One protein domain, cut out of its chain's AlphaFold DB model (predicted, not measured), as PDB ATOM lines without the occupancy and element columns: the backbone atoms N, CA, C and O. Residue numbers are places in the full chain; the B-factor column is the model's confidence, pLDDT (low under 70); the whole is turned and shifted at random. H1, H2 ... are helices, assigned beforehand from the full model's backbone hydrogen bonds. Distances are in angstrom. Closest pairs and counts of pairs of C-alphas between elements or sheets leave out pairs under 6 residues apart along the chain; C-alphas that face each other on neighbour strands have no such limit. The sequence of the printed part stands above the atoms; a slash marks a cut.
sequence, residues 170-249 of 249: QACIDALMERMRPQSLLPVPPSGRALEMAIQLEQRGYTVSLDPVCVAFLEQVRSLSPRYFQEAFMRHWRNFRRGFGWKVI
ATOM      1  N   GLN A 170     140.615 135.693  99.072       85.44
ATOM      2  CA  GLN A 170     139.233 136.029  99.432       85.44
ATOM      3  C   GLN A 170     138.248 135.774  98.285       85.44
ATOM      4  O   GLN A 170     137.161 135.252  98.516       85.44
ATOM      5  N   ALA A 171     138.640 136.063  97.045       90.00
ATOM      6  CA  ALA A 171     137.771 135.842  95.900       90.00
ATOM      7  C   ALA A 171     137.599 134.342  95.596       90.00
ATOM      8  O   ALA A 171     136.516 133.911  95.201       90.00
ATOM      9  N   CYS A 172     138.632 133.526  95.836       90.12
ATOM     10  CA  CYS A 172     138.531 132.065  95.763       90.12
ATOM     11  C   CYS A 172     137.580 131.507  96.827       90.12
ATOM     12  O   CYS A 172     136.783 130.614  96.538       90.12
ATOM     13  N   ILE A 173     137.642 132.051  98.046       87.00
ATOM     14  CA  ILE A 173     136.734 131.691  99.139       87.00
ATOM     15  C   ILE A 173     135.296 132.035  98.758       87.00
ATOM     16  O   ILE A 173     134.436 131.165  98.833       87.00
ATOM     17  N   ASP A 174     135.027 133.255  98.296       89.38
ATOM     18  CA  ASP A 174     133.675 133.682  97.915       89.38
ATOM     19  C   ASP A 174     133.105 132.794  96.796       89.38
ATOM     20  O   ASP A 174     131.990 132.278  96.900       89.38
ATOM     21  N   ALA A 175     133.923 132.491  95.786       92.06
ATOM     22  CA  ALA A 175     133.569 131.580  94.704       92.06
ATOM     23  C   ALA A 175     133.310 130.133  95.184       92.06
ATOM     24  O   ALA A 175     132.459 129.433  94.619       92.06
ATOM     25  N   LEU A 176     134.027 129.658  96.208       90.06
ATOM     26  CA  LEU A 176     133.749 128.372  96.853       90.06
ATOM     27  C   LEU A 176     132.410 128.419  97.601       90.06
ATOM     28  O   LEU A 176     131.609 127.490  97.471       90.06
ATOM     29  N   MET A 177     132.138 129.505  98.331       88.25
ATOM     30  CA  MET A 177     130.900 129.678  99.098       88.25
ATOM     31  C   MET A 177     129.654 129.639  98.212       88.25
ATOM     32  O   MET A 177     128.665 129.013  98.584       88.25
ATOM     33  N   GLU A 178     129.704 130.234  97.019       92.06
ATOM     34  CA  GLU A 178     128.600 130.196  96.048       92.06
ATOM     35  C   GLU A 178     128.283 128.779  95.537       92.06
ATOM     36  O   GLU A 178     127.150 128.472  95.148       92.06
ATOM     37  N   ARG A 179     129.286 127.894  95.529       91.44
ATOM     38  CA  ARG A 179     129.169 126.515  95.031       91.44
ATOM     39  C   ARG A 179     128.858 125.506  96.128       91.44
ATOM     40  O   ARG A 179     128.418 124.399  95.810       91.44
ATOM     41  N   MET A 180     129.066 125.870  97.391       90.81
ATOM     42  CA  MET A 180     128.809 124.993  98.523       90.81
ATOM     43  C   MET A 180     127.351 124.519  98.560       90.81
ATOM     44  O   MET A 180     126.401 125.229  98.218       90.81
ATOM     45  N   ARG A 181     127.176 123.271  98.985       88.94
ATOM     46  CA  ARG A 181     125.887 122.609  99.191       88.94
ATOM     47  C   ARG A 181     125.898 121.952 100.576       88.94
ATOM     48  O   ARG A 181     126.971 121.742 101.148       88.94
ATOM     49  N   PRO A 182     124.731 121.597 101.141       85.19
ATOM     50  CA  PRO A 182     124.704 120.714 102.299       85.19
ATOM     51  C   PRO A 182     125.545 119.461 102.027       85.19
ATOM     52  O   PRO A 182     125.421 118.870 100.957       85.19
ATOM     53  N   GLN A 183     126.388 119.076 102.990       86.31
ATOM     54  CA  GLN A 183     127.271 117.901 102.900       86.31
ATOM     55  C   GLN A 183     128.377 117.995 101.826       86.31
ATOM     56  O   GLN A 183     128.858 116.973 101.343       86.31
ATOM     57  N   SER A 184     128.819 119.205 101.462       91.56
ATOM     58  CA  SER A 184     130.040 119.384 100.665       91.56
ATOM     59  C   SER A 184     131.273 118.804 101.373       91.56
ATOM     60  O   SER A 184     131.523 119.106 102.538       91.56
ATOM     61  N   LEU A 185     132.062 118.010 100.643       91.00
ATOM     62  CA  LEU A 185     133.366 117.503 101.074       91.00
ATOM     63  C   LEU A 185     134.479 118.395 100.514       91.00
ATOM     64  O   LEU A 185     134.502 118.667  99.313       91.00
ATOM     65  N   LEU A 186     135.407 118.823 101.371       90.25
ATOM     66  CA  LEU A 186     136.524 119.698 101.013       90.25
ATOM     67  C   LEU A 186     137.843 118.956 101.280       90.25
ATOM     68  O   LEU A 186     138.238 118.848 102.439       90.25
ATOM     69  N   PRO A 187     138.515 118.411 100.251       89.12
ATOM     70  CA  PRO A 187     139.797 117.743 100.432       89.12
ATOM     71  C   PRO A 187     140.882 118.785 100.706       89.12
ATOM     72  O   PRO A 187     141.150 119.656  99.878       89.12
ATOM     73  N   VAL A 188     141.493 118.709 101.884       86.31
ATOM     74  CA  VAL A 188     142.456 119.701 102.370       86.31
ATOM     75  C   VAL A 188     143.594 119.017 103.126       86.31
ATOM     76  O   VAL A 188     143.352 118.023 103.811       86.31
ATOM     77  N   PRO A 189     144.831 119.540 103.046       81.62
ATOM     78  CA  PRO A 189     145.896 119.124 103.946       81.62
ATOM     79  C   PRO A 189     145.499 119.364 105.414       81.62
ATOM     80  O   PRO A 189     144.975 120.445 105.722       81.62
ATOM     81  N   PRO A 190     145.765 118.406 106.325       78.00
ATOM     82  CA  PRO A 190     145.485 118.578 107.750       78.00
ATOM     83  C   PRO A 190     146.244 119.759 108.365       78.00
ATOM     84  O   PRO A 190     145.674 120.509 109.157       78.00
ATOM     85  N   SER A 191     147.509 119.954 107.972       74.50
ATOM     86  CA  SER A 191     148.321 121.097 108.386       74.50
ATOM     87  C   SER A 191     147.895 122.362 107.633       74.50
ATOM     88  O   SER A 191     147.867 122.426 106.404       74.50
ATOM     89  N   GLY A 192     147.526 123.397 108.385       78.81
ATOM     90  CA  GLY A 192     147.169 124.705 107.838       78.81
ATOM     91  C   GLY A 192     145.771 124.793 107.247       78.81
ATOM     92  O   GLY A 192     144.866 125.314 107.899       78.81
ATOM     93  N   ARG A 193     145.572 124.303 106.020       82.69
ATOM     94  CA  ARG A 193     144.370 124.622 105.231       82.69
ATOM     95  C   ARG A 193     143.074 124.105 105.854       82.69
ATOM     96  O   ARG A 193     142.080 124.829 105.836       82.69
ATOM     97  N   ALA A 194     143.088 122.909 106.444       85.25
ATOM     98  CA  ALA A 194     141.930 122.372 107.159       85.25
ATOM     99  C   ALA A 194     141.472 123.289 108.301       85.25
ATOM    100  O   ALA A 194     140.287 123.606 108.412       85.25
ATOM    101  N   LEU A 195     142.422 123.762 109.113       80.69
ATOM    102  CA  LEU A 195     142.159 124.676 110.218       80.69
ATOM    103  C   LEU A 195     141.593 126.011 109.715       80.69
ATOM    104  O   LEU A 195     140.560 126.461 110.210       80.69
ATOM    105  N   GLU A 196     142.244 126.626 108.724       83.38
ATOM    106  CA  GLU A 196     141.833 127.928 108.181       83.38
ATOM    107  C   GLU A 196     140.417 127.873 107.603       83.38
ATOM    108  O   GLU A 196     139.576 128.720 107.914       83.38
ATOM    109  N   MET A 197     140.128 126.840 106.807       86.38
ATOM    110  CA  MET A 197     138.813 126.661 106.199       86.38
ATOM    111  C   MET A 197     137.737 126.376 107.246       86.38
ATOM    112  O   MET A 197     136.657 126.956 107.162       86.38
ATOM    113  N   ALA A 198     138.024 125.556 108.264       82.88
ATOM    114  CA  ALA A 198     137.076 125.300 109.348       82.88
ATOM    115  C   ALA A 198     136.673 126.598 110.067       82.88
ATOM    116  O   ALA A 198     135.483 126.873 110.226       82.88
ATOM    117  N   ILE A 199     137.650 127.445 110.414       77.94
ATOM    118  CA  ILE A 199     137.404 128.744 111.059       77.94
ATOM    119  C   ILE A 199     136.557 129.653 110.158       77.94
ATOM    120  O   ILE A 199     135.585 130.253 110.618       77.94
ATOM    121  N   GLN A 200     136.909 129.765 108.874       81.00
ATOM    122  CA  GLN A 200     136.197 130.638 107.939       81.00
ATOM    123  C   GLN A 200     134.748 130.214 107.699       81.00
ATOM    124  O   GLN A 200     133.873 131.077 107.563       81.00
ATOM    125  N   LEU A 201     134.502 128.907 107.619       84.75
ATOM    126  CA  LEU A 201     133.174 128.338 107.425       84.75
ATOM    127  C   LEU A 201     132.299 128.554 108.660       84.75
ATOM    128  O   LEU A 201     131.151 128.980 108.538       84.75
ATOM    129  N   GLU A 202     132.842 128.358 109.856       78.88
ATOM    130  CA  GLU A 202     132.094 128.609 111.086       78.88
ATOM    131  C   GLU A 202     131.765 130.074 111.321       78.88
ATOM    132  O   GLU A 202     130.651 130.393 111.733       78.88
ATOM    133  N   GLN A 203     132.693 130.983 111.019       77.62
ATOM    134  CA  GLN A 203     132.419 132.422 111.070       77.62
ATOM    135  C   GLN A 203     131.256 132.823 110.147       77.62
ATOM    136  O   GLN A 203     130.601 133.835 110.386       77.62
ATOM    137  N   ARG A 204     130.976 132.012 109.120       80.25
ATOM    138  CA  ARG A 204     129.857 132.166 108.181       80.25
ATOM    139  C   ARG A 204     128.627 131.325 108.555       80.25
ATOM    140  O   ARG A 204     127.674 131.278 107.784       80.25
ATOM    141  N   GLY A 205     128.625 130.680 109.724       82.69
ATOM    142  CA  GLY A 205     127.482 129.942 110.269       82.69
ATOM    143  C   GLY A 205     127.348 128.490 109.802       82.69
ATOM    144  O   GLY A 205     126.314 127.869 110.048       82.69
ATOM    145  N   TYR A 206     128.362 127.928 109.140       84.00
ATOM    146  CA  TYR A 206     128.348 126.521 108.742       84.00
ATOM    147  C   TYR A 206     128.722 125.612 109.915       84.00
ATOM    148  O   TYR A 206     129.593 125.933 110.717       84.00
ATOM    149  N   THR A 207     128.089 124.439 109.988       84.62
ATOM    150  CA  THR A 207     128.557 123.349 110.855       84.62
ATOM    151  C   THR A 207     129.625 122.556 110.111       84.62
ATOM    152  O   THR A 207     129.354 122.046 109.025       84.62
ATOM    153  N   VAL A 208     130.818 122.448 110.695       85.81
ATOM    154  CA  VAL A 208     131.963 121.748 110.100       85.81
ATOM    155  C   VAL A 208     132.173 120.403 110.793       85.81
ATOM    156  O   VAL A 208     132.103 120.303 112.020       85.81
ATOM    157  N   SER A 209     132.445 119.376 109.993       87.50
ATOM    158  CA  SER A 209     132.959 118.091 110.460       87.50
ATOM    159  C   SER A 209     134.381 117.908 109.952       87.50
ATOM    160  O   SER A 209     134.679 118.286 108.820       87.50
ATOM    161  N   LEU A 210     135.243 117.328 110.782       87.31
ATOM    162  CA  LEU A 210     136.640 117.061 110.449       87.31
ATOM    163  C   LEU A 210     136.920 115.564 110.556       87.31
ATOM    164  O   LEU A 210     136.382 114.892 111.440       87.31
ATOM    165  N   ASP A 211     137.784 115.065 109.678       88.88
ATOM    166  CA  ASP A 211     138.321 113.714 109.807       88.88
ATOM    167  C   ASP A 211     139.245 113.594 111.044       88.88
ATOM    168  O   ASP A 211     139.688 114.610 111.603       88.88
ATOM    169  N   PRO A 212     139.573 112.368 111.493       88.25
ATOM    170  CA  PRO A 212     140.402 112.168 112.680       88.25
ATOM    171  C   PRO A 212     141.796 112.814 112.616       88.25
ATOM    172  O   PRO A 212     142.330 113.202 113.657       88.25
ATOM    173  N   VAL A 213     142.392 112.949 111.427       86.75
ATOM    174  CA  VAL A 213     143.738 113.522 111.259       86.75
ATOM    175  C   VAL A 213     143.692 115.036 111.462       86.75
ATOM    176  O   VAL A 213     144.511 115.596 112.192       86.75
ATOM    177  N   CYS A 214     142.683 115.696 110.898       85.62
ATOM    178  CA  CYS A 214     142.422 117.115 111.098       85.62
ATOM    179  C   CYS A 214     142.066 117.426 112.561       85.62
ATOM    180  O   CYS A 214     142.507 118.442 113.103       85.62
ATOM    181  N   VAL A 215     141.316 116.542 113.233       83.62
ATOM    182  CA  VAL A 215     141.016 116.666 114.673       83.62
ATOM    183  C   VAL A 215     142.284 116.538 115.518       83.62
ATOM    184  O   VAL A 215     142.490 117.337 116.430       83.62
ATOM    185  N   ALA A 216     143.161 115.582 115.215       84.06
ATOM    186  CA  ALA A 216     144.426 115.435 115.931       84.06
ATOM    187  C   ALA A 216     145.309 116.689 115.790       84.06
ATOM    188  O   ALA A 216     145.827 117.194 116.789       84.06
ATOM    189  N   PHE A 217     145.411 117.242 114.575       83.25
ATOM    190  CA  PHE A 217     146.127 118.496 114.329       83.25
ATOM    191  C   PHE A 217     145.507 119.679 115.091       83.25
ATOM    192  O   PHE A 217     146.217 120.487 115.691       83.25
ATOM    193  N   LEU A 218     144.176 119.766 115.136       80.19
ATOM    194  CA  LEU A 218     143.466 120.789 115.901       80.19
ATOM    195  C   LEU A 218     143.788 120.730 117.399       80.19
ATOM    196  O   LEU A 218     144.036 121.765 118.021       80.19
ATOM    197  N   GLU A 219     143.750 119.539 117.991       81.50
ATOM    198  CA  GLU A 219     144.052 119.357 119.413       81.50
ATOM    199  C   GLU A 219     145.506 119.719 119.722       81.50
ATOM    200  O   GLU A 219     145.779 120.411 120.709       81.50
ATOM    201  N   GLN A 220     146.432 119.361 118.825       81.19
ATOM    202  CA  GLN A 220     147.814 119.824 118.900       81.19
ATOM    203  C   GLN A 220     147.863 121.355 118.909       81.19
ATOM    204  O   GLN A 220     148.401 121.934 119.852       81.19
ATOM    205  N   VAL A 221     147.225 122.021 117.945       81.25
ATOM    206  CA  VAL A 221     147.142 123.488 117.854       81.25
ATOM    207  C   VAL A 221     146.581 124.115 119.139       81.25
ATOM    208  O   VAL A 221     147.185 125.043 119.673       81.25
ATOM    209  N   ARG A 222     145.483 123.590 119.702       79.38
ATOM    210  CA  ARG A 222     144.844 124.091 120.944       79.38
ATOM    211  C   ARG A 222     145.739 124.023 122.184       79.38
ATOM    212  O   ARG A 222     145.488 124.745 123.165       79.38
ATOM    213  N   SER A 223     146.740 123.147 122.167       80.88
ATOM    214  CA  SER A 223     147.729 123.010 123.237       80.88
ATOM    215  C   SER A 223     148.867 124.035 123.142       80.88
ATOM    216  O   SER A 223     149.542 124.289 124.141       80.88
ATOM    217  N   LEU A 224     149.056 124.662 121.975       82.12
ATOM    218  CA  LEU A 224     150.187 125.545 121.716       82.12
ATOM    219  C   LEU A 224     150.018 126.947 122.306       82.12
ATOM    220  O   LEU A 224     148.925 127.444 122.588       82.12
ATOM    221  N   SER A 225     151.167 127.604 122.468       82.06
ATOM    222  CA  SER A 225     151.253 129.006 122.864       82.06
ATOM    223  C   SER A 225     150.692 129.931 121.770       82.06
ATOM    224  O   SER A 225     150.926 129.687 120.590       82.06
ATOM    225  N   PRO A 226     150.048 131.054 122.131       82.69
ATOM    226  CA  PRO A 226     149.620 132.091 121.187       82.69
ATOM    227  C   PRO A 226     150.690 132.605 120.212       82.69
ATOM    228  O   PRO A 226     150.346 133.138 119.166       82.69
ATOM    229  N   ARG A 227     151.984 132.454 120.537       87.00
ATOM    230  CA  ARG A 227     153.120 133.022 119.781       87.00
ATOM    231  C   ARG A 227     153.214 132.602 118.304       87.00
ATOM    232  O   ARG A 227     153.955 133.242 117.558       87.00
ATOM    233  N   TYR A 228     152.525 131.529 117.917       85.00
ATOM    234  CA  TYR A 228     152.493 130.989 116.552       85.00
ATOM    235  C   TYR A 228     151.410 131.622 115.666       85.00
ATOM    236  O   TYR A 228     151.444 131.455 114.449       85.00
ATOM    237  N   PHE A 229     150.445 132.327 116.261       86.12
ATOM    238  CA  PHE A 229     149.241 132.766 115.565       86.12
ATOM    239  C   PHE A 229     149.141 134.284 115.454       86.12
ATOM    240  O   PHE A 229     149.709 135.027 116.255       86.12
ATOM    241  N   GLN A 230     148.359 134.746 114.479       82.31
ATOM    242  CA  GLN A 230     148.029 136.160 114.339       82.31
ATOM    243  C   GLN A 230     147.202 136.673 115.515       82.31
ATOM    244  O   GLN A 230     146.276 136.014 115.990       82.31
ATOM    245  N   GLU A 231     147.450 137.917 115.927       77.69
ATOM    246  CA  GLU A 231     146.673 138.573 116.985       77.69
ATOM    247  C   GLU A 231     145.168 138.605 116.674       77.69
ATOM    248  O   GLU A 231     144.331 138.417 117.560       77.69
ATOM    249  N   ALA A 232     144.809 138.795 115.400       74.50
ATOM    250  CA  ALA A 232     143.421 138.803 114.954       74.50
ATOM    251  C   ALA A 232     142.720 137.458 115.202       74.50
ATOM    252  O   ALA A 232     141.572 137.439 115.668       74.50
ATOM    253  N   PHE A 233     143.422 136.349 114.960       77.38
ATOM    254  CA  PHE A 233     142.959 135.007 115.297       77.38
ATOM    255  C   PHE A 233     142.861 134.814 116.812       77.38
ATOM    256  O   PHE A 233     141.862 134.287 117.312       77.38
ATOM    257  N   MET A 234     143.826 135.349 117.568       74.06
ATOM    258  CA  MET A 234     143.841 135.249 119.028       74.06
ATOM    259  C   MET A 234     142.603 135.858 119.705       74.06
ATOM    260  O   MET A 234     142.191 135.382 120.767       74.06
ATOM    261  N   ARG A 235     141.935 136.834 119.079       68.00
ATOM    262  CA  ARG A 235     140.658 137.390 119.579       68.00
ATOM    263  C   ARG A 235     139.529 136.356 119.644       68.00
ATOM    264  O   ARG A 235     138.663 136.454 120.509       68.00
ATOM    265  N   HIS A 236     139.568 135.340 118.784       65.81
ATOM    266  CA  HIS A 236     138.576 134.262 118.719       65.81
ATOM    267  C   HIS A 236     139.050 132.978 119.431       65.81
ATOM    268  O   HIS A 236     138.277 132.035 119.613       65.81
ATOM    269  N   TRP A 237     140.296 132.961 119.918       64.81
ATOM    270  CA  TRP A 237     140.973 131.794 120.493       64.81
ATOM    271  C   TRP A 237     140.279 131.185 121.708       64.81
ATOM    272  O   TRP A 237     140.257 129.969 121.876       64.81
ATOM    273  N   ARG A 238     139.683 132.009 122.578       61.41
ATOM    274  CA  ARG A 238     138.951 131.506 123.754       61.41
ATOM    275  C   ARG A 238     137.722 130.684 123.368       61.41
ATOM    276  O   ARG A 238     137.447 129.691 124.037       61.41
ATOM    277  N   ASN A 239     137.017 131.075 122.308       63.22
ATOM    278  CA  ASN A 239     135.882 130.314 121.785       63.22
ATOM    279  C   ASN A 239     136.382 129.056 121.067       63.22
ATOM    280  O   ASN A 239     135.886 127.966 121.329       63.22
ATOM    281  N   PHE A 240     137.462 129.189 120.298       62.84
ATOM    282  CA  PHE A 240     138.138 128.074 119.635       62.84
ATOM    283  C   PHE A 240     138.649 126.986 120.600       62.84
ATOM    284  O   PHE A 240     138.498 125.797 120.315       62.84
ATOM    285  N   ARG A 241     139.208 127.358 121.765       57.12
ATOM    286  CA  ARG A 241     139.674 126.416 122.807       57.12
ATOM    287  C   ARG A 241     138.553 125.737 123.585       57.12
ATOM    288  O   ARG A 241     138.773 124.658 124.118       57.12
ATOM    289  N   ARG A 242     137.380 126.364 123.707       57.84
ATOM    290  CA  ARG A 242     136.239 125.804 124.458       57.84
ATOM    291  C   ARG A 242     135.526 124.672 123.714       57.84
ATOM    292  O   ARG A 242     134.604 124.088 124.270       57.84
ATOM    293  N   GLY A 243     135.999 124.347 122.513       54.06
ATOM    294  CA  GLY A 243     135.391 123.364 121.640       54.06
ATOM    295  C   GLY A 243     134.335 124.040 120.787       54.06
ATOM    296  O   GLY A 243     133.320 124.524 121.283       54.06
ATOM    297  N   PHE A 244     134.578 124.063 119.487       55.25
ATOM    298  CA  PHE A 244     133.484 124.180 118.545       55.25
ATOM    299  C   PHE A 244     132.697 122.866 118.515       55.25
ATOM    300  O   PHE A 244     133.243 121.809 118.835       55.25
ATOM    301  N   GLY A 245     131.422 122.924 118.129       53.69
ATOM    302  CA  GLY A 245     130.536 121.759 118.001       53.69
ATOM    303  C   GLY A 245     130.888 120.835 116.828       53.69
ATOM    304  O   GLY A 245     129.983 120.287 116.199       53.69
ATOM    305  N   TRP A 246     132.178 120.705 116.500       58.47
ATOM    306  CA  TRP A 246     132.674 119.898 115.394       58.47
ATOM    307  C   TRP A 246     132.422 118.435 115.692       58.47
ATOM    308  O   TRP A 246     132.771 117.925 116.758       58.47
ATOM    309  N   LYS A 247     131.789 117.761 114.739       56.94
ATOM    310  CA  LYS A 247     131.579 116.323 114.810       56.94
ATOM    311  C   LYS A 247     132.729 115.646 114.081       56.94
ATOM    312  O   LYS A 247     133.079 116.046 112.972       56.94
ATOM    313  N   VAL A 248     133.306 114.634 114.714       57.50
ATOM    314  CA  VAL A 248     134.216 113.709 114.034       57.50
ATOM    315  C   VAL A 248     133.360 112.845 113.113       57.50
ATOM    316  O   VAL A 248     132.329 112.332 113.559       57.50
ATOM    317  N   ILE A 249     133.749 112.746 111.845       55.81
ATOM    318  CA  ILE A 249     133.104 111.880 110.846       55.81
ATOM    319  C   ILE A 249     133.999 110.708 110.475       55.81
ATOM    320  O   ILE A 249     135.240 110.878 110.512       55.81
TER     321      ILE A 249
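Overview. This is residues 170 to 249 of the 249 residues of the protein "Ribonuclease" of Nitrincola nitratireducens (UniProt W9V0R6). Short helices are set around H2, which lies in the middle, with H1 toward one end of the longest axis and H3, H4 and H5 toward the other. The last residues return from H5 to a short parallel pairing, residues 247 to 248 with 209 to 210. The printed part has 80 residues with five named helices, H1 to H5 in chain order, and no named strand: all helix, compact, radius of gyration of the C-alphas 12.7 A, spans 36 by 27 by 21 A.

Along the chain. H1, residues 170 to 179, begins at C-alpha 170 (139.233, 136.029, 99.432) and measures 14.5 A. H2, residues 193 to 203, measures 15.4 A; H3, residues 212 to 223, 16.8 A. H4 is residues 231 to 234; H5, residues 237 to 241, ends at C-alpha 241 (139.674, 126.416, 122.807).

Arrangement. H2 and H3 only just touch, with 3 pairs of C-alphas within 8 A, the closest Ala 194 and Cys 214 at 6.6 A, about perpendicular at 78 degrees; H3 does so with residues 214 to 218 alone. H3 and H5 are close but not clearly touching, closest C-alphas Arg 222 and Arg 241, 6.0 A. H4 and H5 meet only through their link. H1 is apart from the other helices. Every O i to N i+4 pair is within hydrogen-bond range in H2, H3 and H5, and 5 of 6 in H1; H4 is too short for one.

Size, cuts and confidence. The farthest C-alphas, Arg 181 and Arg 227, are 35.7 A apart. The printed part has no cut. The link H1 to H2 is long, 13 residues. Residues 235 to 249 have pLDDT under 70.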